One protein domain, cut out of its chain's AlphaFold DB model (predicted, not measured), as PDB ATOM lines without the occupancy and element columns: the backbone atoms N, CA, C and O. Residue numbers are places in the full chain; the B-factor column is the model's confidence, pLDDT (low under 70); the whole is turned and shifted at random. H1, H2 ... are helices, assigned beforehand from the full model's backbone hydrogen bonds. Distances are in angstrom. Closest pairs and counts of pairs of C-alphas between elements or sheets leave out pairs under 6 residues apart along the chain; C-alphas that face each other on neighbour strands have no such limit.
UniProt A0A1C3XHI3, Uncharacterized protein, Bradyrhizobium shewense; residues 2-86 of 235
ATOM      1  N   LEU A   2     205.228 190.632 191.670       43.00
ATOM      2  CA  LEU A   2     205.978 189.529 191.021       43.00
ATOM      3  C   LEU A   2     205.122 188.546 190.200       43.00
ATOM      4  O   LEU A   2     205.502 188.162 189.101       43.00
ATOM      5  N   ILE A   3     203.933 188.196 190.693       49.38
ATOM      6  CA  ILE A   3     203.022 187.262 190.010       49.38
ATOM      7  C   ILE A   3     202.539 187.823 188.662       49.38
ATOM      8  O   ILE A   3     202.493 187.084 187.683       49.38
ATOM      9  N   MET A   4     202.229 189.124 188.592       49.03
ATOM     10  CA  MET A   4     201.723 189.761 187.367       49.03
ATOM     11  C   MET A   4     202.829 189.991 186.335       49.03
ATOM     12  O   MET A   4     202.605 189.789 185.146       49.03
ATOM     13  N   HIS A   5     204.047 190.311 186.786       45.69
ATOM     14  CA  HIS A   5     205.222 190.323 185.911       45.69
ATOM     15  C   HIS A   5     205.535 188.931 185.344       45.69
ATOM     16  O   HIS A   5     205.855 188.821 184.165       45.69
ATOM     17  N   GLY A   6     205.358 187.869 186.139       44.84
ATOM     18  CA  GLY A   6     205.461 186.490 185.660       44.84
ATOM     19  C   GLY A   6     204.408 186.139 184.605       44.84
ATOM     20  O   GLY A   6     204.761 185.549 183.597       44.84
ATOM     21  N   VAL A   7     203.142 186.565 184.780       53.75
ATOM     22  CA  VAL A   7     202.086 186.365 183.756       53.75
ATOM     23  C   VAL A   7     202.499 187.028 182.446       53.75
ATOM     24  O   VAL A   7     202.437 186.400 181.402       53.75
ATOM     25  N   ARG A   8     202.960 188.284 182.495       47.03
ATOM     26  CA  ARG A   8     203.374 189.021 181.296       47.03
ATOM     27  C   ARG A   8     204.497 188.312 180.524       47.03
ATOM     28  O   ARG A   8     204.461 188.317 179.300       47.03
ATOM     29  N   ASN A   9     205.470 187.723 181.220       44.12
ATOM     30  CA  ASN A   9     206.579 187.006 180.579       44.12
ATOM     31  C   ASN A   9     206.169 185.614 180.072       44.12
ATOM     32  O   ASN A   9     206.604 185.217 178.999       44.12
ATOM     33  N   GLU A  10     205.305 184.894 180.794       50.16
ATOM     34  CA  GLU A  10     204.752 183.599 180.357       50.16
ATOM     35  C   GLU A  10     203.839 183.766 179.127       50.16
ATOM     36  O   GLU A  10     203.942 183.000 178.174       50.16
ATOM     37  N   VAL A  11     203.035 184.835 179.078       49.53
ATOM     38  CA  VAL A  11     202.193 185.216 177.926       49.53
ATOM     39  C   VAL A  11     203.014 185.454 176.655       49.53
ATOM     40  O   VAL A  11     202.534 185.176 175.561       49.53
ATOM     41  N   TYR A  12     204.255 185.934 176.782       39.59
ATOM     42  CA  TYR A  12     205.135 186.172 175.633       39.59
ATOM     43  C   TYR A  12     205.729 184.873 175.050       39.59
ATOM     44  O   TYR A  12     206.208 184.882 173.919       39.59
ATOM     45  N   HIS A  13     205.693 183.759 175.796       39.41
ATOM     46  CA  HIS A  13     206.281 182.472 175.397       39.41
ATOM     47  C   HIS A  13     205.262 181.325 175.226       39.41
ATOM     48  O   HIS A  13     205.584 180.348 174.559       39.41
ATOM     49  N   ALA A  14     204.037 181.443 175.756       44.28
ATOM     50  CA  ALA A  14     202.995 180.404 175.731       44.28
ATOM     51  C   ALA A  14     201.731 180.835 174.952       44.28
ATOM     52  O   ALA A  14     200.608 180.609 175.403       44.28
ATOM     53  N   GLY A  15     201.921 181.490 173.802       38.72
ATOM     54  CA  GLY A  15     200.927 182.274 173.047       38.72
ATOM     55  C   GLY A  15     199.618 181.606 172.584       38.72
ATOM     56  O   GLY A  15     198.921 182.216 171.789       38.72
ATOM     57  N   LEU A  16     199.244 180.417 173.065       45.34
ATOM     58  CA  LEU A  16     197.972 179.753 172.741       45.34
ATOM     59  C   LEU A  16     197.071 179.474 173.964       45.34
ATOM     60  O   LEU A  16     195.867 179.353 173.794       45.34
ATOM     61  N   GLN A  17     197.588 179.444 175.204       53.00
ATOM     62  CA  GLN A  17     196.784 179.066 176.393       53.00
ATOM     63  C   GLN A  17     196.197 180.244 177.196       53.00
ATOM     64  O   GLN A  17     195.627 180.044 178.268       53.00
ATOM     65  N   HIS A  18     196.365 181.493 176.751       61.25
ATOM     66  CA  HIS A  18     195.958 182.661 177.548       61.25
ATOM     67  C   HIS A  18     195.069 183.675 176.825       61.25
ATOM     68  O   HIS A  18     194.588 184.592 177.488       61.25
ATOM     69  N   GLU A  19     194.784 183.524 175.527       66.44
ATOM     70  CA  GLU A  19     194.006 184.524 174.773       66.44
ATOM     71  C   GLU A  19     192.658 184.860 175.426       66.44
ATOM     72  O   GLU A  19     192.325 186.038 175.560       66.44
ATOM     73  N   ALA A  20     191.948 183.852 175.944       77.75
ATOM     74  CA  ALA A  20     190.644 184.024 176.584       77.75
ATOM     75  C   ALA A  20     190.681 184.928 177.833       77.75
ATOM     76  O   ALA A  20     189.749 185.691 178.086       77.75
ATOM     77  N   ILE A  21     191.771 184.898 178.609       87.94
ATOM     78  CA  ILE A  21     191.885 185.659 179.866       87.94
ATOM     79  C   ILE A  21     192.604 187.002 179.696       87.94
ATOM     80  O   ILE A  21     192.503 187.874 180.566       87.94
ATOM     81  N   LEU A  22     193.339 187.182 178.593       87.56
ATOM     82  CA  LEU A  22     194.217 188.333 178.376       87.56
ATOM     83  C   LEU A  22     193.505 189.687 178.465       87.56
ATOM     84  O   LEU A  22     194.024 190.550 179.178       87.56
ATOM     85  N   PRO A  23     192.338 189.912 177.829       90.38
ATOM     86  CA  PRO A  23     191.658 191.204 177.912       90.38
ATOM     87  C   PRO A  23     191.310 191.584 179.355       90.38
ATOM     88  O   PRO A  23     191.579 192.702 179.796       90.38
ATOM     89  N   SER A  24     190.782 190.626 180.120       91.38
ATOM     90  CA  SER A  24     190.375 190.841 181.509       91.38
ATOM     91  C   SER A  24     191.580 191.098 182.421       91.38
ATOM     92  O   SER A  24     191.562 192.005 183.258       91.38
ATOM     93  N   LEU A  25     192.678 190.364 182.208       91.06
ATOM     94  CA  LEU A  25     193.924 190.571 182.946       91.06
ATOM     95  C   LEU A  25     194.637 191.872 182.582       91.06
ATOM     96  O   LEU A  25     195.249 192.478 183.458       91.06
ATOM     97  N   ALA A  26     194.563 192.318 181.327       91.94
ATOM     98  CA  ALA A  26     195.162 193.575 180.896       91.94
ATOM     99  C   ALA A  26     194.503 194.770 181.597       91.94
ATOM    100  O   ALA A  26     195.210 195.621 182.139       91.94
ATOM    101  N   VAL A  27     193.165 194.800 181.653       93.69
ATOM    102  CA  VAL A  27     192.413 195.848 182.362       93.69
ATOM    103  C   VAL A  27     192.704 195.800 183.862       93.69
ATOM    104  O   VAL A  27     193.010 196.831 184.455       93.69
ATOM    105  N   PHE A  28     192.706 194.607 184.465       94.69
ATOM    106  CA  PHE A  28     193.059 194.450 185.877       94.69
ATOM    107  C   PHE A  28     194.482 194.939 186.183       94.69
ATOM    108  O   PHE A  28     194.706 195.676 187.140       94.69
ATOM    109  N   TYR A  29     195.460 194.559 185.359       92.62
ATOM    110  CA  TYR A  29     196.842 194.997 185.523       92.62
ATOM    111  C   TYR A  29     196.964 196.517 185.408       92.62
ATOM    112  O   TYR A  29     197.654 197.146 186.213       92.62
ATOM    113  N   PHE A  30     196.288 197.101 184.419       94.19
ATOM    114  CA  PHE A  30     196.281 198.538 184.203       94.19
ATOM    115  C   PHE A  30     195.706 199.291 185.407       94.19
ATOM    116  O   PHE A  30     196.339 200.238 185.877       94.19
ATOM    117  N   ASP A  31     194.574 198.833 185.945       94.69
ATOM    118  CA  ASP A  31     193.954 199.412 187.136       94.69
ATOM    119  C   ASP A  31     194.881 199.351 188.356       94.69
ATOM    120  O   ASP A  31     195.153 200.371 188.988       94.69
ATOM    121  N   VAL A  32     195.477 198.186 188.626       93.38
ATOM    122  CA  VAL A  32     196.400 198.003 189.758       93.38
ATOM    123  C   VAL A  32     197.620 198.916 189.650       93.38
ATOM    124  O   VAL A  32     198.045 199.504 190.647       93.38
ATOM    125  N   VAL A  33     198.211 199.028 188.458       92.94
ATOM    126  CA  VAL A  33     199.368 199.906 188.237       92.94
ATOM    127  C   VAL A  33     198.967 201.365 188.420       92.94
ATOM    128  O   VAL A  33     199.663 202.096 189.121       92.94
ATOM    129  N   CYS A  34     197.838 201.785 187.852       93.00
ATOM    130  CA  CYS A  34     197.335 203.145 188.011       93.00
ATOM    131  C   CYS A  34     197.025 203.472 189.481       93.00
ATOM    132  O   CYS A  34     197.410 204.538 189.960       93.00
ATOM    133  N   GLY A  35     196.411 202.548 190.221       90.12
ATOM    134  CA  GLY A  35     196.155 202.692 191.653       90.12
ATOM    135  C   GLY A  35     197.442 202.817 192.472       90.12
ATOM    136  O   GLY A  35     197.551 203.702 193.322       90.12
ATOM    137  N   PHE A  36     198.453 201.994 192.175       89.75
ATOM    138  CA  PHE A  36     199.767 202.091 192.818       89.75
ATOM    139  C   PHE A  36     200.444 203.439 192.540       89.75
ATOM    140  O   PHE A  36     200.913 204.096 193.466       89.75
ATOM    141  N   LEU A  37     200.467 203.870 191.275       88.69
ATOM    142  CA  LEU A  37     201.098 205.125 190.862       88.69
ATOM    143  C   LEU A  37     200.361 206.361 191.394       88.69
ATOM    144  O   LEU A  37     201.009 207.357 191.693       88.69
ATOM    145  N   ASN A  38     199.040 206.291 191.580       88.31
ATOM    146  CA  ASN A  38     198.260 207.348 192.228       88.31
ATOM    147  C   ASN A  38     198.670 207.560 193.698       88.31
ATOM    148  O   ASN A  38     198.710 208.688 194.182       88.31
ATOM    149  N   GLY A  39     199.009 206.482 194.409       85.00
ATOM    150  CA  GLY A  39     199.484 206.549 195.796       85.00
ATOM    151  C   GLY A  39     200.988 206.804 195.946       85.00
ATOM    152  O   GLY A  39     201.460 207.005 197.068       85.00
ATOM    153  N   TYR A  40     201.752 206.771 194.854       85.06
ATOM    154  CA  TYR A  40     203.207 206.865 194.893       85.06
ATOM    155  C   TYR A  40     203.671 208.308 195.137       85.06
ATOM    156  O   TYR A  40     203.297 209.226 194.411       85.06
ATOM    157  N   ARG A  41     204.523 208.507 196.151       82.81
ATOM    158  CA  ARG A  41     205.094 209.815 196.516       82.81
ATOM    159  C   ARG A  41     206.619 209.795 196.391       82.81
ATOM    160  O   ARG A  41     207.291 209.453 197.364       82.81
ATOM    161  N   PRO A  42     207.183 210.100 195.210       81.25
ATOM    162  CA  PRO A  42     208.629 210.203 195.067       81.25
ATOM    163  C   PRO A  42     209.220 211.324 195.931       81.25
ATOM    164  O   PRO A  42     208.634 212.393 196.069       81.25
ATOM    165  N   SER A  43     210.422 211.097 196.468       81.75
ATOM    166  CA  SER A  43     211.154 212.087 197.277       81.75
ATOM    167  C   SER A  43     211.675 213.277 196.463       81.75
ATOM    168  O   SER A  43     212.032 214.304 197.030       81.75
ATOM    169  N   TYR A  44     211.758 213.128 195.139       80.00
ATOM    170  CA  TYR A  44     212.191 214.162 194.207       80.00
ATOM    171  C   TYR A  44     211.445 214.013 192.881       80.00
ATOM    172  O   TYR A  44     211.269 212.898 192.382       80.00
ATOM    173  N   PHE A  45     211.043 215.138 192.295       81.06
ATOM    174  CA  PHE A  45     210.430 215.209 190.976       81.06
ATOM    175  C   PHE A  45     211.028 216.392 190.221       81.06
ATOM    176  O   PHE A  45     211.129 217.493 190.758       81.06
ATOM    177  N   GLY A  46     211.455 216.161 188.985       77.88
ATOM    178  CA  GLY A  46     212.119 217.178 188.184       77.88
ATOM    179  C   GLY A  46     212.044 216.859 186.701       77.88
ATOM    180  O   GLY A  46     211.845 215.712 186.305       77.88
ATOM    181  N   TRP A  47     212.217 217.898 185.892       81.62
ATOM    182  CA  TRP A  47     212.170 217.832 184.437       81.62
ATOM    183  C   TRP A  47     213.558 218.104 183.869       81.62
ATOM    184  O   TRP A  47     214.232 219.037 184.306       81.62
ATOM    185  N   SER A  48     213.993 217.306 182.894       82.38
ATOM    186  CA  SER A  48     215.201 217.635 182.132       82.38
ATOM    187  C   SER A  48     214.873 218.574 180.967       82.38
ATOM    188  O   SER A  48     213.761 218.564 180.439       82.38
ATOM    189  N   SER A  49     215.847 219.379 180.537       78.06
ATOM    190  CA  SER A  49     215.669 220.428 179.518       78.06
ATOM    191  C   SER A  49     215.212 219.917 178.142       78.06
ATOM    192  O   SER A  49     214.670 220.686 177.353       78.06
ATOM    193  N   GLY A  50     215.407 218.626 177.852       80.00
ATOM    194  CA  GLY A  50     214.953 217.974 176.620       80.00
ATOM    195  C   GLY A  50     213.705 217.102 176.784       80.00
ATOM    196  O   GLY A  50     213.230 216.533 175.798       80.00
ATOM    197  N   GLN A  51     213.174 216.954 178.000       81.44
ATOM    198  CA  GLN A  51     212.070 216.040 178.265       81.44
ATOM    199  C   GLN A  51     210.764 216.597 177.706       81.44
ATOM    200  O   GLN A  51     210.303 217.670 178.090       81.44
ATOM    201  N   ARG A  52     210.140 215.840 176.802       80.62
ATOM    202  CA  ARG A  52     208.841 216.184 176.220       80.62
ATOM    203  C   ARG A  52     207.781 215.214 176.705       80.62
ATOM    204  O   ARG A  52     207.977 214.000 176.660       80.62
ATOM    205  N   LEU A  53     206.643 215.753 177.131       81.88
ATOM    206  CA  LEU A  53     205.468 214.935 177.401       81.88
ATOM    207  C   LEU A  53     204.937 214.324 176.095       81.88
ATOM    208  O   LEU A  53     204.745 215.063 175.122       81.88
ATOM    209  N   PRO A  54     204.639 213.014 176.076       85.06
ATOM    210  CA  PRO A  54     203.875 212.403 174.995       85.06
ATOM    211  C   PRO A  54     202.538 213.122 174.768       85.06
ATOM    212  O   PRO A  54     201.861 213.507 175.720       85.06
ATOM    213  N   ASP A  55     202.095 213.250 173.516       86.44
ATOM    214  CA  ASP A  55     200.876 214.014 173.198       86.44
ATOM    215  C   ASP A  55     199.634 213.511 173.943       86.44
ATOM    216  O   ASP A  55     198.833 214.302 174.441       86.44
ATOM    217  N   ARG A  56     199.507 212.189 174.101       85.00
ATOM    218  CA  ARG A  56     198.383 211.562 174.812       85.00
ATOM    219  C   ARG A  56     198.341 211.887 176.305       85.00
ATOM    220  O   ARG A  56     197.263 211.799 176.893       85.00
ATOM    221  N   SER A  57     199.477 212.222 176.920       84.00
ATOM    222  CA  SER A  57     199.540 212.503 178.354       84.00
ATOM    223  C   SER A  57     199.318 213.973 178.681       84.00
ATOM    224  O   SER A  57     198.840 214.250 179.773       84.00
ATOM    225  N   LYS A  58     199.563 214.904 177.745       86.94
ATOM    226  CA  LYS A  58     199.438 216.361 177.960       86.94
ATOM    227  C   LYS A  58     198.131 216.782 178.638       86.94
ATOM    228  O   LYS A  58     198.148 217.643 179.499       86.94
ATOM    229  N   LYS A  59     197.007 216.132 178.323       88.38
ATOM    230  CA  LYS A  59     195.696 216.422 178.941       88.38
ATOM    231  C   LYS A  59     195.623 216.179 180.459       88.38
ATOM    232  O   LYS A  59     194.688 216.653 181.096       88.38
ATOM    233  N   TYR A  60     196.573 215.439 181.028       86.31
ATOM    234  CA  TYR A  60     196.658 215.152 182.463       86.31
ATOM    235  C   TYR A  60     197.643 216.061 183.209       86.31
ATOM    236  O   TYR A  60     197.656 216.040 184.433       86.31
ATOM    237  N   PHE A  61     198.441 216.858 182.493       85.69
ATOM    238  CA  PHE A  61     199.471 217.724 183.062       85.69
ATOM    239  C   PHE A  61     199.138 219.183 182.741       85.69
ATOM    240  O   PHE A  61     198.970 219.540 181.576       85.69
ATOM    241  N   LYS A  62     198.997 220.026 183.769       80.31
ATOM    242  CA  LYS A  62     198.504 221.412 183.621       80.31
ATOM    243  C   LYS A  62     199.600 222.474 183.785       80.31
ATOM    244  O   LYS A  62     199.281 223.647 183.961       80.31
ATOM    245  N   GLY A  63     200.870 222.071 183.761       79.50
ATOM    246  CA  GLY A  63     202.013 222.947 184.003       79.50
ATOM    247  C   GLY A  63     202.476 223.757 182.787       79.50
ATOM    248  O   GLY A  63     201.907 223.709 181.695       79.50
ATOM    249  N   HIS A  64     203.548 224.522 182.993       77.38
ATOM    250  CA  HIS A  64     204.184 225.365 181.977       77.38
ATOM    251  C   HIS A  64     204.956 224.512 180.946       77.38
ATOM    252  O   HIS A  64     205.496 223.477 181.317       77.38
ATOM    253  N   PRO A  65     205.142 224.931 179.678       73.00
ATOM    254  CA  PRO A  65     205.918 224.165 178.689       73.00
ATOM    255  C   PRO A  65     207.329 223.736 179.136       73.00
ATOM    256  O   PRO A  65     207.806 222.679 178.730       73.00
ATOM    257  N   SER A  66     207.984 224.538 179.980       73.81
ATOM    258  CA  SER A  66     209.303 224.237 180.574       73.81
ATOM    259  C   SER A  66     209.237 223.366 181.837       73.81
ATOM    260  O   SER A  66     210.222 222.722 182.177       73.81
ATOM    261  N   PHE A  67     208.088 223.340 182.518       77.12
ATOM    262  CA  PHE A  67     207.809 222.520 183.703       77.12
ATOM    263  C   PHE A  67     206.414 221.902 183.542       77.12
ATOM    264  O   PHE A  67     205.442 222.422 184.098       77.12
ATOM    265  N   PRO A  68     206.293 220.852 182.707       77.75
ATOM    266  CA  PRO A  68     205.010 220.400 182.177       77.75
ATOM    267  C   PRO A  68     203.969 219.989 183.217       77.75
ATOM    268  O   PRO A  68     202.781 220.021 182.914       77.75
ATOM    269  N   GLY A  69     204.376 219.646 184.436       82.56
ATOM    270  CA  GLY A  69     203.459 219.485 185.560       82.56
ATOM    271  C   GLY A  69     204.170 219.126 186.853       82.56
ATOM    272  O   GLY A  69     205.402 219.111 186.913       82.56
ATOM    273  N   GLU A  70     203.373 218.842 187.872       83.25
ATOM    274  CA  GLU A  70     203.822 218.500 189.221       83.25
ATOM    275  C   GLU A  70     203.708 216.992 189.487       83.25
ATOM    276  O   GLU A  70     203.080 216.235 188.741       83.25
ATOM    277  N   ILE A  71     204.316 216.540 190.580       79.44
ATOM    278  CA  ILE A  71     204.247 215.150 191.048       79.44
ATOM    279  C   ILE A  71     202.789 214.701 191.277       79.44
ATOM    280  O   ILE A  71     202.430 213.565 190.965       79.44
ATOM    281  N   GLU A  72     201.912 215.604 191.722       84.19
ATOM    282  CA  GLU A  72     200.486 215.339 191.912       84.19
ATOM    283  C   GLU A  72     199.728 215.184 190.585       84.19
ATOM    284  O   GLU A  72     198.738 214.453 190.546       84.19
ATOM    285  N   ASP A  73     200.168 215.826 189.492       86.00
ATOM    286  CA  ASP A  73     199.561 215.634 188.162       86.00
ATOM    287  C   ASP A  73     199.718 214.188 187.697       86.00
ATOM    288  O   ASP A  73     198.794 213.608 187.125       86.00
ATOM    289  N   PHE A  74     200.865 213.576 188.002       83.31
ATOM    290  CA  PHE A  74     201.115 212.179 187.684       83.31
ATOM    291  C   PHE A  74     200.150 211.250 188.433       83.31
ATOM    292  O   PHE A  74     199.511 210.394 187.811       83.31
ATOM    293  N   GLY A  75     199.983 211.459 189.743       87.50
ATOM    294  CA  GLY A  75     199.045 210.685 190.555       87.50
ATOM    295  C   GLY A  75     197.593 210.864 190.097       87.50
ATOM    296  O   GLY A  75     196.909 209.883 189.805       87.50
ATOM    297  N   ARG A  76     197.151 212.116 189.902       88.12
ATOM    298  CA  ARG A  76     195.808 212.448 189.383       88.12
ATOM    299  C   ARG A  76     195.545 211.852 188.001       88.12
ATOM    300  O   ARG A  76     194.449 211.346 187.749       88.12
ATOM    301  N   GLY A  77     196.531 211.904 187.106       90.12
ATOM    302  CA  GLY A  77     196.453 211.293 185.781       90.12
ATOM    303  C   GLY A  77     196.244 209.783 185.874       90.12
ATOM    304  O   GLY A  77     195.337 209.249 185.236       90.12
ATOM    305  N   CYS A  78     197.010 209.106 186.733       90.50
ATOM    306  CA  CYS A  78     196.840 207.677 186.996       90.50
ATOM    307  C   CYS A  78     195.470 207.367 187.621       90.50
ATOM    308  O   CYS A  78     194.798 206.447 187.169       90.50
ATOM    309  N   GLY A  79     195.000 208.166 188.583       90.81
ATOM    310  CA  GLY A  79     193.653 208.023 189.149       90.81
ATOM    311  C   GLY A  79     192.548 208.171 188.095       90.81
ATOM    312  O   GLY A  79     191.611 207.377 188.058       90.81
ATOM    313  N   THR A  80     192.696 209.130 187.176       92.19
ATOM    314  CA  THR A  80     191.761 209.323 186.052       92.19
ATOM    315  C   THR A  80     191.760 208.119 185.113       92.19
ATOM    316  O   THR A  80     190.703 207.675 184.672       92.19
ATOM    317  N   LEU A  81     192.939 207.574 184.809       92.25
ATOM    318  CA  LEU A  81     193.095 206.403 183.949       92.25
ATOM    319  C   LEU A  81     192.529 205.125 184.588       92.25
ATOM    320  O   LEU A  81     191.850 204.372 183.897       92.25
ATOM    321  N   SER A  82     192.753 204.909 185.888       92.12
ATOM    322  CA  SER A  82     192.141 203.813 186.659       92.12
ATOM    323  C   SER A  82     190.614 203.902 186.609       92.12
ATOM    324  O   SER A  82     189.958 202.953 186.186       92.12
ATOM    325  N   ALA A  83     190.035 205.075 186.887       90.81
ATOM    326  CA  ALA A  83     188.589 205.264 186.777       90.81
ATOM    327  C   ALA A  83     188.070 205.025 185.344       90.81
ATOM    328  O   ALA A  83     187.041 204.380 185.152       90.81
ATOM    329  N   ALA A  84     188.795 205.507 184.329       92.75
ATOM    330  CA  ALA A  84     188.403 205.385 182.927       92.75
ATOM    331  C   ALA A  84     188.511 203.954 182.374       92.75
ATOM    332  O   ALA A  84     187.794 203.621 181.434       92.75
ATOM    333  N   CYS A  85     189.392 203.112 182.925       92.31
ATOM    334  CA  CYS A  85     189.505 201.719 182.486       92.31
ATOM    335  C   CYS A  85     188.350 200.838 182.981       92.31
ATOM    336  O   CYS A  85     188.173 199.742 182.455       92.31
ATOM    337  N   ALA A  86     187.565 201.335 183.950       91.50
ATOM    338  CA  ALA A  86     186.354 200.705 184.466       91.50
ATOM    339  C   ALA A  86     186.550 199.219 184.817       91.50
ATOM    340  O   ALA A  86     185.722 198.370 184.473       91.50
TER     341      ALA A  86
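What this domain is: This is residues 2 to 86 of the 235 residues of an uncharacterized protein of Bradyrhizobium shewense (UniProt A0A1C3XHI3). The model is a helical hairpin, H2 and H3, with a big loop of residues 40 to 70 at the end where H2 finishes and H3 starts. The short helix H1 lies near the first half of H2, on the side away from H3, and residues 12 to 17 stick out beyond it. The printed part has 85 residues with three named helices, in the order H1, H2, H3, and no named strand; its class is all helix. It is loose, with a radius of gyration of the C-alphas of 16.1 A, and elongated, spanning 47 by 26 by 26 A.

Where its parts are: Find C-alpha 2 at (205.978, 189.529, 191.021); from there H1 runs through residues 2 to 11. Next look at C-alpha 22 at (194.217, 188.333, 178.376), where H2 begins; it takes residues 22 to 39 and measures 25.7 A from first to last C-alpha. H3 takes residues 71 to 85, 21.7 A long, and ends at C-alpha 85 at (189.505, 201.719, 182.486).

How they stand to each other: Start with the helical hairpin of H2 and H3, which touch at a shallow tilt of 28 degrees and run opposite ways. Look at Asn 38 and Gly 75, whose C-alphas are their closest, 3.8 A apart. H1 and H2 are close but not clearly touching; their closest C-alphas, those of Met 4 and Tyr 29, are 7.4 A apart. These two run opposite ways at a shallow tilt of 33 degrees, only just short of steep. H1 and H3 are apart. In H1, H2 and H3, every O i to N i+4 pair is within hydrogen-bond range.

The domain as a whole: The two C-alphas farthest apart are those of Gln 17 and His 64, at 47.2 A. The printed part has no cut. The link from H1 to H2 is short, while that from H2 to H3 is long, with 31 residues. Residues 12 to 17 stand free. Confidence is low at residues 2 to 19, with pLDDT under 70; the mean of the printed part is 78.0.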